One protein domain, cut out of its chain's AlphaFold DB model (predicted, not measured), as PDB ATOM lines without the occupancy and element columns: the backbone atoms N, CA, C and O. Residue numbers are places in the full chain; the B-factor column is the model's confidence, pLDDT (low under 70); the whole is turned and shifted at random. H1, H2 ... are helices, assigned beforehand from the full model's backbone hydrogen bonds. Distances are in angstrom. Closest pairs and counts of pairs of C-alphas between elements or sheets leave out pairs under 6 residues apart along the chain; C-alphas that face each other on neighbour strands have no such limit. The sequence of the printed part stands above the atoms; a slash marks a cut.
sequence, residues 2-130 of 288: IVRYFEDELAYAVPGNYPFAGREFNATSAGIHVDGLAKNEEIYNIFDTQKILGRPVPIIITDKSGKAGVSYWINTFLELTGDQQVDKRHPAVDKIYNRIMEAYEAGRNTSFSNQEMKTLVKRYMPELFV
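What this domain is: This is residues 2 to 130 of the 288 residues of the protein "Histone-lysine N-methyltransferase" of Desulfovibrio putealis (UniProt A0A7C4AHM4). Three helices, H4, H5 and H6, make a crossed cluster with their centres in a triangle, H4 nearest the middle of the whole and H5 at one end of the longest axis, while H1 lies toward the other end. Long loops join the cluster to the short helices H1, H2 and H3, with residues 28 to 29 pairing in parallel with residues 59 to 60. The printed part has 129 residues with six named helices, H1 to H6 in chain order, and no named strand; the class is all helix, though under half of the residues, 55, are in named elements. It is compact, with a radius of gyration of the C-alphas of 14.9 A, and spans 39 by 34 by 34 A.

Where its parts are: H1, residues 2 to 8, begins at C-alpha 2 (84.460, -72.739, 188.024). H2 is residues 32 to 37 and H3 residues 49 to 53. H4, residues 67 to 77, is 15.2 A long. H5, residues 91 to 105, is the longest at 21.2 A. H6, residues 114 to 124, is 15.4 A long and ends at C-alpha 124 (58.796, -69.556, 206.366).

How they stand to each other: H5 touches H4 with residues 93 to 97 alone, about perpendicular at 73 degrees; their closest C-alphas, Lys 67 and Tyr 97, are 6.1 A apart. H5 touches H6 with residues 92 to 96 alone, at a steep tilt of 49 degrees, opposite ways, closest at the C-alphas of Ala 92 and Tyr 124, 5.6 A. H4 and H6 are close but not clearly touching. H2 and H4 only just touch, with 3 pairs of C-alphas within 8 A, the closest those of Val 34 and Gly 69 at 6.0 A. H1 and H3 touch no helix. In each of the six helices every O i to N i+4 pair is within hydrogen-bond range.

The domain as a whole: The C-alphas farthest apart, those of Glu 9 and Glu 105, are 42.4 A apart. The printed part has no cut. The link H5 to H6 is short; the other four are long. The mean pLDDT of the printed part is 84.8, with residues 30 to 41 and 43 to 44 under 70.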
ATOM      1  N   ILE A   2      83.459 -73.776 187.675       81.19
ATOM      2  CA  ILE A   2      84.460 -72.739 188.024       81.19
ATOM      3  C   ILE A   2      83.971 -71.742 189.088       81.19
ATOM      4  O   ILE A   2      84.704 -71.422 190.010       81.19
ATOM      5  N   VAL A   3      82.719 -71.280 189.008       80.94
ATOM      6  CA  VAL A   3      82.157 -70.370 190.029       80.94
ATOM      7  C   VAL A   3      82.121 -71.016 191.415       80.94
ATOM      8  O   VAL A   3      82.492 -70.360 192.376       80.94
ATOM      9  N   ARG A   4      81.736 -72.299 191.503       77.31
ATOM     10  CA  ARG A   4      81.729 -73.031 192.780       77.31
ATOM     11  C   ARG A   4      83.147 -73.179 193.313       77.31
ATOM     12  O   ARG A   4      83.382 -72.847 194.455       77.31
ATOM     13  N   TYR A   5      84.112 -73.530 192.461       81.69
ATOM     14  CA  TYR A   5      85.523 -73.580 192.854       81.69
ATOM     15  C   TYR A   5      86.029 -72.241 193.425       81.69
ATOM     16  O   TYR A   5      86.699 -72.216 194.448       81.69
ATOM     17  N   PHE A   6      85.692 -71.108 192.802       83.12
ATOM     18  CA  PHE A   6      86.080 -69.790 193.322       83.12
ATOM     19  C   PHE A   6      85.417 -69.469 194.670       83.12
ATOM     20  O   PHE A   6      86.066 -68.902 195.548       83.12
ATOM     21  N   GLU A   7      84.141 -69.819 194.832       80.44
ATOM     22  CA  GLU A   7      83.402 -69.591 196.076       80.44
ATOM     23  C   GLU A   7      83.904 -70.509 197.207       80.44
ATOM     24  O   GLU A   7      84.148 -70.025 198.313       80.44
ATOM     25  N   ASP A   8      84.109 -71.792 196.912       75.06
ATOM     26  CA  ASP A   8      84.382 -72.848 197.889       75.06
ATOM     27  C   ASP A   8      85.880 -72.941 198.246       75.06
ATOM     28  O   ASP A   8      86.223 -73.006 199.424       75.06
ATOM     29  N   GLU A   9      86.781 -72.879 197.257       78.88
ATOM     30  CA  GLU A   9      88.229 -73.092 197.458       78.88
ATOM     31  C   GLU A   9      89.016 -71.786 197.617       78.88
ATOM     32  O   GLU A   9      90.057 -71.747 198.271       78.88
ATOM     33  N   LEU A  10      88.544 -70.694 197.004       83.19
ATOM     34  CA  LEU A  10      89.245 -69.401 197.013       83.19
ATOM     35  C   LEU A  10      88.572 -68.352 197.904       83.19
ATOM     36  O   LEU A  10      89.066 -67.225 197.989       83.19
ATOM     37  N   ALA A  11      87.446 -68.696 198.542       78.88
ATOM     38  CA  ALA A  11      86.614 -67.781 199.326       78.88
ATOM     39  C   ALA A  11      86.284 -66.467 198.578       78.88
ATOM     40  O   ALA A  11      86.141 -65.400 199.185       78.88
ATOM     41  N   TYR A  12      86.179 -66.530 197.246       80.62
ATOM     42  CA  TYR A  12      85.937 -65.378 196.387       80.62
ATOM     43  C   TYR A  12      84.471 -65.322 195.952       80.62
ATOM     44  O   TYR A  12      83.984 -66.178 195.215       80.62
ATOM     45  N   ALA A  13      83.771 -64.264 196.364       80.62
ATOM     46  CA  ALA A  13      82.380 -64.044 195.986       80.62
ATOM     47  C   ALA A  13      82.276 -63.453 194.569       80.62
ATOM     48  O   ALA A  13      82.613 -62.289 194.338       80.62
ATOM     49  N   VAL A  14      81.758 -64.239 193.621       82.75
ATOM     50  CA  VAL A  14      81.482 -63.766 192.258       82.75
ATOM     51  C   VAL A  14      80.278 -62.806 192.274       82.75
ATOM     52  O   VAL A  14      79.223 -63.167 192.802       82.75
ATOM     53  N   PRO A  15      80.374 -61.597 191.681       84.00
ATOM     54  CA  PRO A  15      79.243 -60.675 191.607       84.00
ATOM     55  C   PRO A  15      78.021 -61.288 190.908       84.00
ATOM     56  O   PRO A  15      78.139 -61.939 189.869       84.00
ATOM     57  N   GLY A  16      76.822 -61.035 191.441       78.75
ATOM     58  CA  GLY A  16      75.578 -61.626 190.933       78.75
ATOM     59  C   GLY A  16      75.279 -61.298 189.467       78.75
ATOM     60  O   GLY A  16      74.788 -62.152 188.738       78.75
ATOM     61  N   ASN A  17      75.648 -60.110 189.000       81.56
ATOM     62  CA  ASN A  17      75.427 -59.638 187.631       81.56
ATOM     63  C   ASN A  17      76.599 -59.921 186.672       81.56
ATOM     64  O   ASN A  17      76.607 -59.409 185.552       81.56
ATOM     65  N   TYR A  18      77.611 -60.685 187.098       83.75
ATOM     66  CA  TYR A  18      78.779 -60.960 186.266       83.75
ATOM     67  C   TYR A  18      78.372 -61.761 185.013       83.75
ATOM     68  O   TYR A  18      77.710 -62.791 185.163       83.75
ATOM     69  N   PRO A  19      78.745 -61.348 183.786       84.31
ATOM     70  CA  PRO A  19      78.325 -62.041 182.567       84.31
ATOM     71  C   PRO A  19      78.662 -63.536 182.601       84.31
ATOM     72  O   PRO A  19      79.793 -63.904 182.916       84.31
ATOM     73  N   PHE A  20      77.678 -64.387 182.284       81.62
ATOM     74  CA  PHE A  20      77.723 -65.863 182.302       81.62
ATOM     75  C   PHE A  20      77.947 -66.522 183.677       81.62
ATOM     76  O   PHE A  20      77.380 -67.577 183.960       81.62
ATOM     77  N   ALA A  21      78.777 -65.929 184.533       83.50
ATOM     78  CA  ALA A  21      79.198 -66.518 185.799       83.50
ATOM     79  C   ALA A  21      78.286 -66.134 186.974       83.50
ATOM     80  O   ALA A  21      78.045 -66.961 187.858       83.50
ATOM     81  N   GLY A  22      77.764 -64.910 186.977       81.12
ATOM     82  CA  GLY A  22      76.899 -64.380 188.022       81.12
ATOM     83  C   GLY A  22      75.518 -65.032 188.010       81.12
ATOM     84  O   GLY A  22      75.020 -65.429 186.962       81.12
ATOM     85  N   ARG A  23      74.878 -65.163 189.174       77.56
ATOM     86  CA  ARG A  23      73.561 -65.824 189.300       77.56
ATOM     87  C   ARG A  23      72.401 -65.067 188.639       77.56
ATOM     88  O   ARG A  23      71.343 -65.649 188.440       77.56
ATOM     89  N   GLU A  24      72.583 -63.793 188.313       76.75
ATOM     90  CA  GLU A  24      71.554 -62.888 187.786       76.75
ATOM     91  C   GLU A  24      71.851 -62.434 186.343       76.75
ATOM     92  O   GLU A  24      71.162 -61.562 185.820       76.75
ATOM     93  N   PHE A  25      72.867 -63.007 185.684       80.06
ATOM     94  CA  PHE A  25      73.399 -62.495 184.412       80.06
ATOM     95  C   PHE A  25      72.377 -62.444 183.259       80.06
ATOM     96  O   PHE A  25      72.498 -61.603 182.372       80.06
ATOM     97  N   ASN A  26      71.384 -63.337 183.263       77.44
ATOM     98  CA  ASN A  26      70.293 -63.410 182.288       77.44
ATOM     99  C   ASN A  26      68.912 -63.418 182.969       77.44
ATOM    100  O   ASN A  26      67.965 -64.012 182.454       77.44
ATOM    101  N   ALA A  27      68.797 -62.806 184.151       75.62
ATOM    102  CA  ALA A  27      67.566 -62.872 184.926       75.62
ATOM    103  C   ALA A  27      66.432 -62.054 184.293       75.62
ATOM    104  O   ALA A  27      66.621 -60.907 183.891       75.62
ATOM    105  N   THR A  28      65.230 -62.629 184.253       72.62
ATOM    106  CA  THR A  28      64.026 -61.971 183.714       72.62
ATOM    107  C   THR A  28      63.022 -61.661 184.822       72.62
ATOM    108  O   THR A  28      62.878 -62.419 185.777       72.62
ATOM    109  N   SER A  29      62.314 -60.531 184.752       71.75
ATOM    110  CA  SER A  29      61.313 -60.191 185.773       71.75
ATOM    111  C   SER A  29      60.127 -61.154 185.758       71.75
ATOM    112  O   SER A  29      59.476 -61.355 184.732       71.75
ATOM    113  N   ALA A  30      59.817 -61.729 186.917       62.59
ATOM    114  CA  ALA A  30      58.726 -62.668 187.087       62.59
ATOM    115  C   ALA A  30      57.372 -61.948 187.073       62.59
ATOM    116  O   ALA A  30      57.089 -61.071 187.887       62.59
ATOM    117  N   GLY A  31      56.526 -62.372 186.139       62.56
ATOM    118  CA  GLY A  31      55.181 -61.866 185.875       62.56
ATOM    119  C   GLY A  31      54.422 -62.872 185.012       62.56
ATOM    120  O   GLY A  31      54.612 -64.077 185.182       62.56
ATOM    121  N   ILE A  32      53.665 -62.410 184.008       56.06
ATOM    122  CA  ILE A  32      53.106 -63.278 182.940       56.06
ATOM    123  C   ILE A  32      54.218 -64.140 182.289       56.06
ATOM    124  O   ILE A  32      53.974 -65.230 181.780       56.06
ATOM    125  N   HIS A  33      55.466 -63.677 182.386       58.44
ATOM    126  CA  HIS A  33      56.678 -64.322 181.897       58.44
ATOM    127  C   HIS A  33      57.021 -65.672 182.544       58.44
ATOM    128  O   HIS A  33      57.618 -66.485 181.857       58.44
ATOM    129  N   VAL A  34      56.634 -65.976 183.793       59.81
ATOM    130  CA  VAL A  34      56.948 -67.295 184.404       59.81
ATOM    131  C   VAL A  34      56.074 -68.401 183.808       59.81
ATOM    132  O   VAL A  34      56.565 -69.477 183.479       59.81
ATOM    133  N   ASP A  35      54.789 -68.111 183.587       61.16
ATOM    134  CA  ASP A  35      53.881 -69.002 182.852       61.16
ATOM    135  C   ASP A  35      54.294 -69.131 181.374       61.16
ATOM    136  O   ASP A  35      54.057 -70.166 180.754       61.16
ATOM    137  N   GLY A  36      54.907 -68.083 180.808       58.88
ATOM    138  CA  GLY A  36      55.499 -68.085 179.469       58.88
ATOM    139  C   GLY A  36      56.761 -68.945 179.377       58.88
ATOM    140  O   GLY A  36      56.829 -69.795 178.500       58.88
ATOM    141  N   LEU A  37      57.700 -68.796 180.316       64.69
ATOM    142  CA  LEU A  37      58.912 -69.614 180.461       64.69
ATOM    143  C   LEU A  37      58.578 -71.101 180.599       64.69
ATOM    144  O   LEU A  37      59.177 -71.926 179.921       64.69
ATOM    145  N   ALA A  38      57.568 -71.438 181.407       61.41
ATOM    146  CA  ALA A  38      57.109 -72.818 181.562       61.41
ATOM    147  C   ALA A  38      56.510 -73.416 180.272       61.41
ATOM    148  O   ALA A  38      56.439 -74.637 180.141       61.41
ATOM    149  N   LYS A  39      56.038 -72.577 179.338       65.81
ATOM    150  CA  LYS A  39      55.428 -73.005 178.066       65.81
ATOM    151  C   LYS A  39      56.409 -72.981 176.896       65.81
ATOM    152  O   LYS A  39      56.321 -73.844 176.030       65.81
ATOM    153  N   ASN A  40      57.280 -71.978 176.836       67.56
ATOM    154  CA  ASN A  40      58.311 -71.832 175.822       67.56
ATOM    155  C   ASN A  40      59.452 -70.942 176.349       67.56
ATOM    156  O   ASN A  40      59.339 -69.714 176.402       67.56
ATOM    157  N   GLU A  41      60.554 -71.586 176.722       65.88
ATOM    158  CA  GLU A  41      61.745 -70.948 177.281       65.88
ATOM    159  C   GLU A  41      62.475 -70.047 176.266       65.88
ATOM    160  O   GLU A  41      62.988 -68.993 176.645       65.88
ATOM    161  N   GLU A  42      62.445 -70.384 174.970       71.62
ATOM    162  CA  GLU A  42      63.152 -69.655 173.897       71.62
ATOM    163  C   GLU A  42      62.660 -68.211 173.716       71.62
ATOM    164  O   GLU A  42      63.355 -67.371 173.150       71.62
ATOM    165  N   ILE A  43      61.464 -67.891 174.222       67.25
ATOM    166  CA  ILE A  43      60.913 -66.529 174.175       67.25
ATOM    167  C   ILE A  43      61.708 -65.582 175.090       67.25
ATOM    168  O   ILE A  43      61.755 -64.376 174.844       67.25
ATOM    169  N   TYR A  44      62.335 -66.114 176.144       65.75
ATOM    170  CA  TYR A  44      62.970 -65.328 177.204       65.75
ATOM    171  C   TYR A  44      64.422 -65.722 177.485       65.75
ATOM    172  O   TYR A  44      65.115 -64.994 178.194       65.75
ATOM    173  N   ASN A  45      64.893 -66.830 176.908       73.50
ATOM    174  CA  ASN A  45      66.272 -67.282 176.996       73.50
ATOM    175  C   ASN A  45      66.901 -67.281 175.597       73.50
ATOM    176  O   ASN A  45      66.517 -68.059 174.729       73.50
ATOM    177  N   ILE A  46      67.870 -66.390 175.366       78.31
ATOM    178  CA  ILE A  46      68.525 -66.228 174.052       78.31
ATOM    179  C   ILE A  46      69.382 -67.445 173.655       78.31
ATOM    180  O   ILE A  46      69.723 -67.614 172.486       78.31
ATOM    181  N   PHE A  47      69.718 -68.309 174.613       80.12
ATOM    182  CA  PHE A  47      70.330 -69.616 174.398       80.12
ATOM    183  C   PHE A  47      69.986 -70.546 175.561       80.12
ATOM    184  O   PHE A  47      69.767 -70.077 176.671       80.12
ATOM    185  N   ASP A  48      69.992 -71.858 175.330       80.12
ATOM    186  CA  ASP A  48      69.691 -72.868 176.351       80.12
ATOM    187  C   ASP A  48      70.765 -72.873 177.458       80.12
ATOM    188  O   ASP A  48      71.837 -73.478 177.333       80.12
ATOM    189  N   THR A  49      70.496 -72.157 178.553       81.88
ATOM    190  CA  THR A  49      71.417 -72.059 179.695       81.88
ATOM    191  C   THR A  49      71.583 -73.373 180.428       81.88
ATOM    192  O   THR A  49      72.638 -73.601 181.025       81.88
ATOM    193  N   GLN A  50      70.591 -74.256 180.375       82.00
ATOM    194  CA  GLN A  50      70.697 -75.553 181.017       82.00
ATOM    195  C   GLN A  50      71.675 -76.444 180.253       82.00
ATOM    196  O   GLN A  50      72.575 -77.024 180.857       82.00
ATOM    197  N   LYS A  51      71.583 -76.476 178.925       83.62
ATOM    198  CA  LYS A  51      72.498 -77.228 178.064       83.62
ATOM    199  C   LYS A  51      73.905 -76.638 178.023       83.62
ATOM    200  O   LYS A  51      74.871 -77.393 177.957       83.62
ATOM    201  N   ILE A  52      74.032 -75.310 178.031       83.94
ATOM    202  CA  ILE A  52      75.326 -74.632 177.845       83.94
ATOM    203  C   ILE A  52      76.052 -74.408 179.174       83.94
ATOM    204  O   ILE A  52      77.267 -74.573 179.242       83.94
ATOM    205  N   LEU A  53      75.330 -74.019 180.229       81.56
ATOM    206  CA  LEU A  53      75.913 -73.611 181.513       81.56
ATOM    207  C   LEU A  53      75.542 -74.543 182.674       81.56
ATOM    208  O   LEU A  53      76.047 -74.351 183.781       81.56
ATOM    209  N   GLY A  54      74.654 -75.518 182.454       77.06
ATOM    210  CA  GLY A  54      74.132 -76.374 183.518       77.06
ATOM    211  C   GLY A  54      73.257 -75.616 184.517       77.06
ATOM    212  O   GLY A  54      73.209 -76.001 185.683       77.06
ATOM    213  N   ARG A  55      72.632 -74.500 184.107       75.88
ATOM    214  CA  ARG A  55      71.882 -73.610 185.008       75.88
ATOM    215  C   ARG A  55      70.476 -73.292 184.484       75.88
ATOM    216  O   ARG A  55      70.339 -72.966 183.302       75.88
ATOM    217  N   PRO A  56      69.451 -73.331 185.352       77.00
ATOM    218  CA  PRO A  56      68.100 -72.894 185.004       77.00
ATOM    219  C   PRO A  56      68.033 -71.373 184.811       77.00
ATOM    220  O   PRO A  56      68.903 -70.637 185.286       77.00
ATOM    221  N   VAL A  57      66.980 -70.893 184.145       79.19
ATOM    222  CA  VAL A  57      66.773 -69.457 183.900       79.19
ATOM    223  C   VAL A  57      66.460 -68.738 185.215       79.19
ATOM    224  O   VAL A  57      65.455 -69.066 185.854       79.19
ATOM    225  N   PRO A  58      67.267 -67.752 185.639       75.56
ATOM    226  CA  PRO A  58      66.986 -66.981 186.838       75.56
ATOM    227  C   PRO A  58      65.823 -66.009 186.610       75.56
ATOM    228  O   PRO A  58      65.622 -65.481 185.513       75.56
ATOM    229  N   ILE A  59      65.061 -65.736 187.672       84.56
ATOM    230  CA  ILE A  59      63.968 -64.757 187.645       84.56
ATOM    231  C   ILE A  59      64.133 -63.697 188.734       84.56
ATOM    232  O   ILE A  59      64.662 -63.968 189.811       84.56
ATOM    233  N   ILE A  60      63.636 -62.495 188.461       86.00
ATOM    234  CA  ILE A  60      63.621 -61.356 189.382       86.00
ATOM    235  C   ILE A  60      62.218 -61.215 189.965       86.00
ATOM    236  O   ILE A  60      61.249 -61.124 189.217       86.00
ATOM    237  N   ILE A  61      62.100 -61.143 191.290       91.94
ATOM    238  CA  ILE A  61      60.807 -61.020 191.969       91.94
ATOM    239  C   ILE A  61      60.379 -59.549 192.068       91.94
ATOM    240  O   ILE A  61      61.136 -58.703 192.552       91.94
ATOM    241  N   THR A  62      59.161 -59.251 191.613       91.25
ATOM    242  CA  THR A  62      58.546 -57.911 191.613       91.25
ATOM    243  C   THR A  62      57.081 -57.948 192.068       91.25
ATOM    244  O   THR A  62      56.547 -59.014 192.374       91.25
ATOM    245  N   ASP A  63      56.392 -56.801 192.062       89.00
ATOM    246  CA  ASP A  63      54.945 -56.688 192.309       89.00
ATOM    247  C   ASP A  63      54.093 -57.426 191.260       89.00
ATOM    248  O   ASP A  63      52.899 -57.642 191.451       89.00
ATOM    249  N   LYS A  64      54.699 -57.822 190.134       88.62
ATOM    250  CA  LYS A  64      54.048 -58.620 189.087       88.62
ATOM    251  C   LYS A  64      54.216 -60.120 189.295       88.62
ATOM    252  O   LYS A  64      53.526 -60.901 188.640       88.62
ATOM    253  N   SER A  65      55.106 -60.539 190.190       89.12
ATOM    254  CA  SER A  65      55.362 -61.949 190.459       89.12
ATOM    255  C   SER A  65      54.197 -62.584 191.201       89.12
ATOM    256  O   SER A  65      53.916 -62.235 192.338       89.12
ATOM    257  N   GLY A  66      53.547 -63.569 190.578       91.06
ATOM    258  CA  GLY A  66      52.570 -64.418 191.259       91.06
ATOM    259  C   GLY A  66      53.226 -65.489 192.139       91.06
ATOM    260  O   GLY A  66      54.439 -65.703 192.099       91.06
ATOM    261  N   LYS A  67      52.403 -66.260 192.862       94.19
ATOM    262  CA  LYS A  67      52.843 -67.420 193.669       94.19
ATOM    263  C   LYS A  67      53.680 -68.435 192.878       94.19
ATOM    264  O   LYS A  67      54.616 -69.004 193.422       94.19
ATOM    265  N   ALA A  68      53.377 -68.619 191.588       91.44
ATOM    266  CA  ALA A  68      54.161 -69.471 190.692       91.44
ATOM    267  C   ALA A  68      55.595 -68.950 190.479       91.44
ATOM    268  O   ALA A  68      56.531 -69.741 190.417       91.44
ATOM    269  N   GLY A  69      55.779 -67.627 190.422       91.62
ATOM    270  CA  GLY A  69      57.105 -67.009 190.386       91.62
ATOM    271  C   GLY A  69      57.854 -67.203 191.700       91.62
ATOM    272  O   GLY A  69      59.028 -67.547 191.687       91.62
ATOM    273  N   VAL A  70      57.168 -67.085 192.841       94.81
ATOM    274  CA  VAL A  70      57.777 -67.352 194.155       94.81
ATOM    275  C   VAL A  70      58.244 -68.807 194.264       94.81
ATOM    276  O   VAL A  70      59.397 -69.043 194.611       94.81
ATOM    277  N   SER A  71      57.396 -69.786 193.925       95.19
ATOM    278  CA  SER A  71      57.786 -71.203 193.963       95.19
ATOM    279  C   SER A  71      58.909 -71.525 192.978       95.19
ATOM    280  O   SER A  71      59.844 -72.238 193.331       95.19
ATOM    281  N   TYR A  72      58.859 -70.964 191.764       92.44
ATOM    282  CA  TYR A  72      59.925 -71.140 190.779       92.44
ATOM    283  C   TYR A  72      61.252 -70.575 191.294       92.44
ATOM    284  O   TYR A  72      62.275 -71.252 191.202       92.44
ATOM    285  N   TRP A  73      61.242 -69.375 191.886       93.88
ATOM    286  CA  TRP A  73      62.444 -68.778 192.468       93.88
ATOM    287  C   TRP A  73      63.021 -69.667 193.572       93.88
ATOM    288  O   TRP A  73      64.220 -69.914 193.564       93.88
ATOM    289  N   ILE A  74      62.183 -70.206 194.469       94.38
ATOM    290  CA  ILE A  74      62.627 -71.099 195.556       94.38
ATOM    291  C   ILE A  74      63.307 -72.349 194.989       94.38
ATOM    292  O   ILE A  74      64.443 -72.640 195.357       94.38
ATOM    293  N   ASN A  75      62.643 -73.049 194.065       92.75
ATOM    294  CA  ASN A  75      63.166 -74.288 193.485       92.75
ATOM    295  C   ASN A  75      64.460 -74.052 192.702       92.75
ATOM    296  O   ASN A  75      65.392 -74.841 192.797       92.75
ATOM    297  N   THR A  76      64.537 -72.940 191.972       88.25
ATOM    298  CA  THR A  76      65.709 -72.564 191.172       88.25
ATOM    299  C   THR A  76      66.879 -72.152 192.065       88.25
ATOM    300  O   THR A  76      67.997 -72.622 191.879       88.25
ATOM    301  N   PHE A  77      66.636 -71.290 193.056       87.50
ATOM    302  CA  PHE A  77      67.683 -70.737 193.918       87.50
ATOM    303  C   PHE A  77      68.279 -71.778 194.874       87.50
ATOM    304  O   PHE A  77      69.463 -71.698 195.198       87.50
ATOM    305  N   LEU A  78      67.461 -72.732 195.333       87.06
ATOM    306  CA  LEU A  78      67.874 -73.831 196.210       87.06
ATOM    307  C   LEU A  78      68.173 -75.134 195.450       87.06
ATOM    308  O   LEU A  78      68.453 -76.142 196.088       87.06
ATOM    309  N   GLU A  79      68.123 -75.113 194.114       87.38
ATOM    310  CA  GLU A  79      68.383 -76.270 193.243       87.38
ATOM    311  C   GLU A  79      67.528 -77.516 193.597       87.38
ATOM    312  O   GLU A  79      67.987 -78.654 193.510       87.38
ATOM    313  N   LEU A  80      66.264 -77.313 193.995       88.31
ATOM    314  CA  LEU A  80      65.351 -78.392 194.396       88.31
ATOM    315  C   LEU A  80      64.824 -79.154 193.171       88.31
ATOM    316  O   LEU A  80      64.335 -78.560 192.202       88.31
ATOM    317  N   THR A  81      64.868 -80.487 193.230       86.44
ATOM    318  CA  THR A  81      64.459 -81.379 192.131       86.44
ATOM    319  C   THR A  81      63.542 -82.504 192.618       86.44
ATOM    320  O   THR A  81      63.539 -82.854 193.797       86.44
ATOM    321  N   GLY A  82      62.731 -83.055 191.705       89.94
ATOM    322  CA  GLY A  82      61.815 -84.163 192.001       89.94
ATOM    323  C   GLY A  82      60.877 -83.864 193.175       89.94
ATOM    324  O   GLY A  82      60.284 -82.789 193.245       89.94
ATOM    325  N   ASP A  83      60.796 -84.802 194.117       87.50
ATOM    326  CA  ASP A  83      59.909 -84.728 195.288       87.50
ATOM    327  C   ASP A  83      60.274 -83.611 196.283       87.50
ATOM    328  O   ASP A  83      59.485 -83.294 197.170       87.50
ATOM    329  N   GLN A  84      61.451 -82.988 196.146       87.31
ATOM    330  CA  GLN A  84      61.871 -81.862 196.987       87.31
ATOM    331  C   GLN A  84      61.343 -80.512 196.487       87.31
ATOM    332  O   GLN A  84      61.515 -79.500 197.166       87.31
ATOM    333  N   GLN A  85      60.734 -80.460 195.297       93.50
ATOM    334  CA  GLN A  85      60.235 -79.207 194.739       93.50
ATOM    335  C   GLN A  85      59.053 -78.647 195.528       93.50
ATOM    336  O   GLN A  85      58.079 -79.327 195.843       93.50
ATOM    337  N   VAL A  86      59.108 -77.342 195.774       94.88
ATOM    338  CA  VAL A  86      58.033 -76.576 196.392       94.88
ATOM    339  C   VAL A  86      56.974 -76.248 195.340       94.88
ATOM    340  O   VAL A  86      57.239 -75.525 194.376       94.88
ATOM    341  N   ASP A  87      55.751 -76.747 195.534       94.69
ATOM    342  CA  ASP A  87      54.588 -76.387 194.711       94.69
ATOM    343  C   ASP A  87      54.069 -74.983 195.077       94.69
ATOM    344  O   ASP A  87      54.079 -74.569 196.239       94.69
ATOM    345  N   LYS A  88      53.539 -74.248 194.093       93.88
ATOM    346  CA  LYS A  88      52.953 -72.906 194.289       93.88
ATOM    347  C   LYS A  88      51.772 -72.858 195.264       93.88
ATOM    348  O   LYS A  88      51.398 -71.773 195.702       93.88
ATOM    349  N   ARG A  89      51.151 -74.002 195.558       94.19
ATOM    350  CA  ARG A  89      50.059 -74.172 196.527       94.19
ATOM    351  C   ARG A  89      50.567 -74.397 197.952       94.19
ATOM    352  O   ARG A  89      49.750 -74.491 198.866       94.19
ATOM    353  N   HIS A  90      51.880 -74.516 198.162       95.56
ATOM    354  CA  HIS A  90      52.441 -74.732 199.489       95.56
ATOM    355  C   HIS A  90      52.099 -73.544 200.415       95.56
ATOM    356  O   HIS A  90      52.379 -72.398 200.055       95.56
ATOM    357  N   PRO A  91      51.561 -73.760 201.632       96.31
ATOM    358  CA  PRO A  91      51.097 -72.668 202.500       96.31
ATOM    359  C   PRO A  91      52.163 -71.618 202.843       96.31
ATOM    360  O   PRO A  91      51.852 -70.452 203.075       96.31
ATOM    361  N   ALA A  92      53.440 -72.006 202.885       96.75
ATOM    362  CA  ALA A  92      54.529 -71.056 203.096       96.75
ATOM    363  C   ALA A  92      54.811 -70.164 201.867       96.75
ATOM    364  O   ALA A  92      55.228 -69.023 202.057       96.75
ATOM    365  N   VAL A  93      54.514 -70.612 200.637       97.44
ATOM    366  CA  VAL A  93      54.589 -69.762 199.429       97.44
ATOM    367  C   VAL A  93      53.592 -68.612 199.539       97.44
ATOM    368  O   VAL A  93      53.948 -67.473 199.252       97.44
ATOM    369  N   ASP A  94      52.385 -68.879 200.040       96.75
ATOM    370  CA  ASP A  94      51.364 -67.850 200.268       96.75
ATOM    371  C   ASP A  94      51.841 -66.783 201.253       96.75
ATOM    372  O   ASP A  94      51.691 -65.589 201.002       96.75
ATOM    373  N   LYS A  95      52.473 -67.204 202.355       97.75
ATOM    374  CA  LYS A  95      53.035 -66.281 203.350       97.75
ATOM    375  C   LYS A  95      54.150 -65.418 202.757       97.75
ATOM    376  O   LYS A  95      54.177 -64.217 203.011       97.75
ATOM    377  N   ILE A  96      55.046 -66.013 201.967       97.75
ATOM    378  CA  ILE A  96      56.134 -65.289 201.294       97.75
ATOM    379  C   ILE A  96      55.556 -64.289 200.285       97.75
ATOM    380  O   ILE A  96      55.921 -63.118 200.318       97.75
ATOM    381  N   TYR A  97      54.617 -64.725 199.441       97.19
ATOM    382  CA  TYR A  97      53.936 -63.873 198.466       97.19
ATOM    383  C   TYR A  97      53.251 -62.675 199.136       97.19
ATOM    384  O   TYR A  97      53.467 -61.541 198.720       97.19
ATOM    385  N   ASN A  98      52.497 -62.902 200.215       97.25
ATOM    386  CA  ASN A  98      51.822 -61.822 200.934       97.25
ATOM    387  C   ASN A  98      52.824 -60.803 201.498       97.25
ATOM    388  O   ASN A  98      52.602 -59.607 201.359       97.25
ATOM    389  N   ARG A  99      53.970 -61.244 202.041       97.56
ATOM    390  CA  ARG A  99      55.033 -60.325 202.497       97.56
ATOM    391  C   ARG A  99      55.641 -59.494 201.372       97.56
ATOM    392  O   ARG A  99      55.996 -58.340 201.599       97.56
ATOM    393  N   ILE A 100      55.788 -60.078 200.186       96.38
ATOM    394  CA  ILE A 100      56.269 -59.361 199.003       96.38
ATOM    395  C   ILE A 100      55.253 -58.277 198.623       96.38
ATOM    396  O   ILE A 100      55.641 -57.123 198.461       96.38
ATOM    397  N   MET A 101      53.962 -58.623 198.548       96.50
ATOM    398  CA  MET A 101      52.892 -57.670 198.220       96.50
ATOM    399  C   MET A 101      52.773 -56.550 199.259       96.50
ATOM    400  O   MET A 101      52.761 -55.386 198.876       96.50
ATOM    401  N   GLU A 102      52.802 -56.875 200.557       97.31
ATOM    402  CA  GLU A 102      52.797 -55.892 201.655       97.31
ATOM    403  C   GLU A 102      53.924 -54.853 201.501       97.31
ATOM    404  O   GLU A 102      53.719 -53.665 201.743       97.31
ATOM    405  N   ALA A 103      55.120 -55.271 201.072       96.38
ATOM    406  CA  ALA A 103      56.233 -54.346 200.857       96.38
ATOM    407  C   ALA A 103      55.974 -53.375 199.691       96.38
ATOM    408  O   ALA A 103      56.344 -52.203 199.779       96.38
ATOM    409  N   TYR A 104      55.338 -53.839 198.611       95.81
ATOM    410  CA  TYR A 104      54.942 -52.990 197.482       95.81
ATOM    411  C   TYR A 104      53.786 -52.055 197.836       95.81
ATOM    412  O   TYR A 104      53.837 -50.875 197.493       95.81
ATOM    413  N   GLU A 105      52.797 -52.534 198.589       96.50
ATOM    414  CA  GLU A 105      51.712 -51.706 199.130       96.50
ATOM    415  C   GLU A 105      52.244 -50.605 200.059       96.50
ATOM    416  O   GLU A 105      51.743 -49.482 200.042       96.50
ATOM    417  N   ALA A 106      53.318 -50.883 200.806       96.88
ATOM    418  CA  ALA A 106      54.033 -49.902 201.624       96.88
ATOM    419  C   ALA A 106      54.914 -48.920 200.816       96.88
ATOM    420  O   ALA A 106      55.626 -48.106 201.404       96.88
ATOM    421  N   GLY A 107      54.875 -48.974 199.480       95.00
ATOM    422  CA  GLY A 107      55.535 -48.013 198.595       95.00
ATOM    423  C   GLY A 107      56.893 -48.448 198.044       95.00
ATOM    424  O   GLY A 107      57.601 -47.619 197.466       95.00
ATOM    425  N   ARG A 108      57.287 -49.724 198.185       95.75
ATOM    426  CA  ARG A 108      58.483 -50.244 197.500       95.75
ATOM    427  C   ARG A 108      58.339 -50.076 195.983       95.75
ATOM    428  O   ARG A 108      57.291 -50.356 195.417       95.75
ATOM    429  N   ASN A 109      59.419 -49.682 195.313       92.12
ATOM    430  CA  ASN A 109      59.485 -49.537 193.853       92.12
ATOM    431  C   ASN A 109      60.691 -50.260 193.218       92.12
ATOM    432  O   ASN A 109      60.955 -50.108 192.029       92.12
ATOM    433  N   THR A 110      61.420 -51.053 194.004       91.38
ATOM    434  CA  THR A 110      62.552 -51.882 193.566       91.38
ATOM    435  C   THR A 110      62.177 -53.362 193.572       91.38
ATOM    436  O   THR A 110      61.272 -53.781 194.299       91.38
ATOM    437  N   SER A 111      62.876 -54.187 192.791       90.88
ATOM    438  CA  SER A 111      62.749 -55.648 192.859       90.88
ATOM    439  C   SER A 111      63.238 -56.198 194.199       90.88
ATOM    440  O   SER A 111      64.060 -55.573 194.873       90.88
ATOM    441  N   PHE A 112      62.761 -57.379 194.581       92.69
ATOM    442  CA  PHE A 112      63.337 -58.131 195.693       92.69
ATOM    443  C   PHE A 112      64.686 -58.725 195.283       92.69
ATOM    444  O   PHE A 112      64.792 -59.408 194.265       92.69
ATOM    445  N   SER A 113      65.715 -58.467 196.086       89.31
ATOM    446  CA  SER A 113      67.029 -59.086 195.919       89.31
ATOM    447  C   SER A 113      67.007 -60.560 196.327       89.31
ATOM    448  O   SER A 113      66.185 -60.994 197.144       89.31
ATOM    449  N   ASN A 114      67.979 -61.329 195.832       88.00
ATOM    450  CA  ASN A 114      68.165 -62.722 196.241       88.00
ATOM    451  C   ASN A 114      68.341 -62.875 197.764       88.00
ATOM    452  O   ASN A 114      67.860 -63.843 198.352       88.00
ATOM    453  N   GLN A 115      68.983 -61.907 198.427       85.50
ATOM    454  CA  GLN A 115      69.188 -61.933 199.876       85.50
ATOM    455  C   GLN A 115      67.881 -61.713 200.655       85.50
ATOM    456  O   GLN A 115      67.631 -62.391 201.657       85.50
ATOM    457  N   GLU A 116      67.023 -60.801 200.194       94.19
ATOM    458  CA  GLU A 116      65.704 -60.571 200.795       94.19
ATOM    459  C   GLU A 116      64.798 -61.787 200.606       94.19
ATOM    460  O   GLU A 116      64.193 -62.257 201.571       94.19
ATOM    461  N   MET A 117      64.773 -62.352 199.395       95.38
ATOM    462  CA  MET A 117      64.042 -63.587 199.118       95.38
ATOM    463  C   MET A 117      64.538 -64.735 199.999       95.38
ATOM    464  O   MET A 117      63.739 -65.352 200.699       95.38
ATOM    465  N   LYS A 118      65.854 -64.968 200.073       92.56
ATOM    466  CA  LYS A 118      66.452 -65.984 200.956       92.56
ATOM    467  C   LYS A 118      66.044 -65.789 202.417       92.56
ATOM    468  O   LYS A 118      65.780 -66.767 203.110       92.56
ATOM    469  N   THR A 119      65.958 -64.544 202.885       93.81
ATOM    470  CA  THR A 119      65.525 -64.221 204.254       93.81
ATOM    471  C   THR A 119      64.058 -64.587 204.488       93.81
ATOM    472  O   THR A 119      63.729 -65.170 205.523       93.81
ATOM    473  N   LEU A 120      63.177 -64.296 203.526       96.56
ATOM    474  CA  LEU A 120      61.771 -64.699 203.590       96.56
ATOM    475  C   LEU A 120      61.627 -66.225 203.578       96.56
ATOM    476  O   LEU A 120      60.915 -66.769 204.419       96.56
ATOM    477  N   VAL A 121      62.337 -66.920 202.686       96.06
ATOM    478  CA  VAL A 121      62.288 -68.387 202.609       96.06
ATOM    479  C   VAL A 121      62.814 -69.009 203.900       96.06
ATOM    480  O   VAL A 121      62.109 -69.814 204.487       96.06
ATOM    481  N   LYS A 122      63.961 -68.567 204.439       92.12
ATOM    482  CA  LYS A 122      64.467 -69.040 205.745       92.12
ATOM    483  C   LYS A 122      63.460 -68.866 206.880       92.12
ATOM    484  O   LYS A 122      63.401 -69.693 207.782       92.12
ATOM    485  N   ARG A 123      62.681 -67.782 206.862       94.38
ATOM    486  CA  ARG A 123      61.670 -67.507 207.890       94.38
ATOM    487  C   ARG A 123      60.462 -68.442 207.798       94.38
ATOM    488  O   ARG A 123      59.890 -68.766 208.834       94.38
ATOM    489  N   TYR A 124      60.039 -68.809 206.589       96.00
ATOM    490  CA  TYR A 124      58.796 -69.556 206.366       96.00
ATOM    491  C   TYR A 124      58.992 -71.034 205.992       96.00
ATOM    492  O   TYR A 124      58.024 -71.783 206.081       96.00
ATOM    493  N   MET A 125      60.204 -71.421 205.592       94.12
ATOM    494  CA  MET A 125      60.641 -72.769 205.206       94.12
ATOM    495  C   MET A 125      62.091 -73.027 205.693       94.12
ATOM    496  O   MET A 125      63.005 -73.194 204.877       94.12
ATOM    497  N   PRO A 126      62.370 -72.960 207.011       89.50
ATOM    498  CA  PRO A 126      63.719 -73.179 207.544       89.50
ATOM    499  C   PRO A 126      64.286 -74.570 207.220       89.50
ATOM    500  O   PRO A 126      65.497 -74.705 207.077       89.50
ATOM    501  N   GLU A 127      63.430 -75.577 207.056       86.94
ATOM    502  CA  GLU A 127      63.780 -76.963 206.727       86.94
ATOM    503  C   GLU A 127      64.475 -77.135 205.369       86.94
ATOM    504  O   GLU A 127      65.158 -78.132 205.158       86.94
ATOM    505  N   LEU A 128      64.340 -76.166 204.457       87.38
ATOM    506  CA  LEU A 128      65.022 -76.190 203.159       87.38
ATOM    507  C   LEU A 128      66.496 -75.769 203.245       87.38
ATOM    508  O   LEU A 128      67.211 -75.801 202.244       87.38
ATOM    509  N   PHE A 129      66.962 -75.339 204.419       83.00
ATOM    510  CA  PHE A 129      68.342 -74.932 204.635       83.00
ATOM    511  C   PHE A 129      69.037 -75.932 205.542       83.00
ATOM    512  O   PHE A 129      68.598 -76.179 206.662       83.00
ATOM    513  N   VAL A 130      70.178 -76.434 205.076       74.44
ATOM    514  CA  VAL A 130      71.094 -77.201 205.917       74.44
ATOM    515  C   VAL A 130      71.525 -76.305 207.079       74.44
ATOM    516  O   VAL A 130      72.009 -75.187 206.869       74.44
TER     517      VAL A 130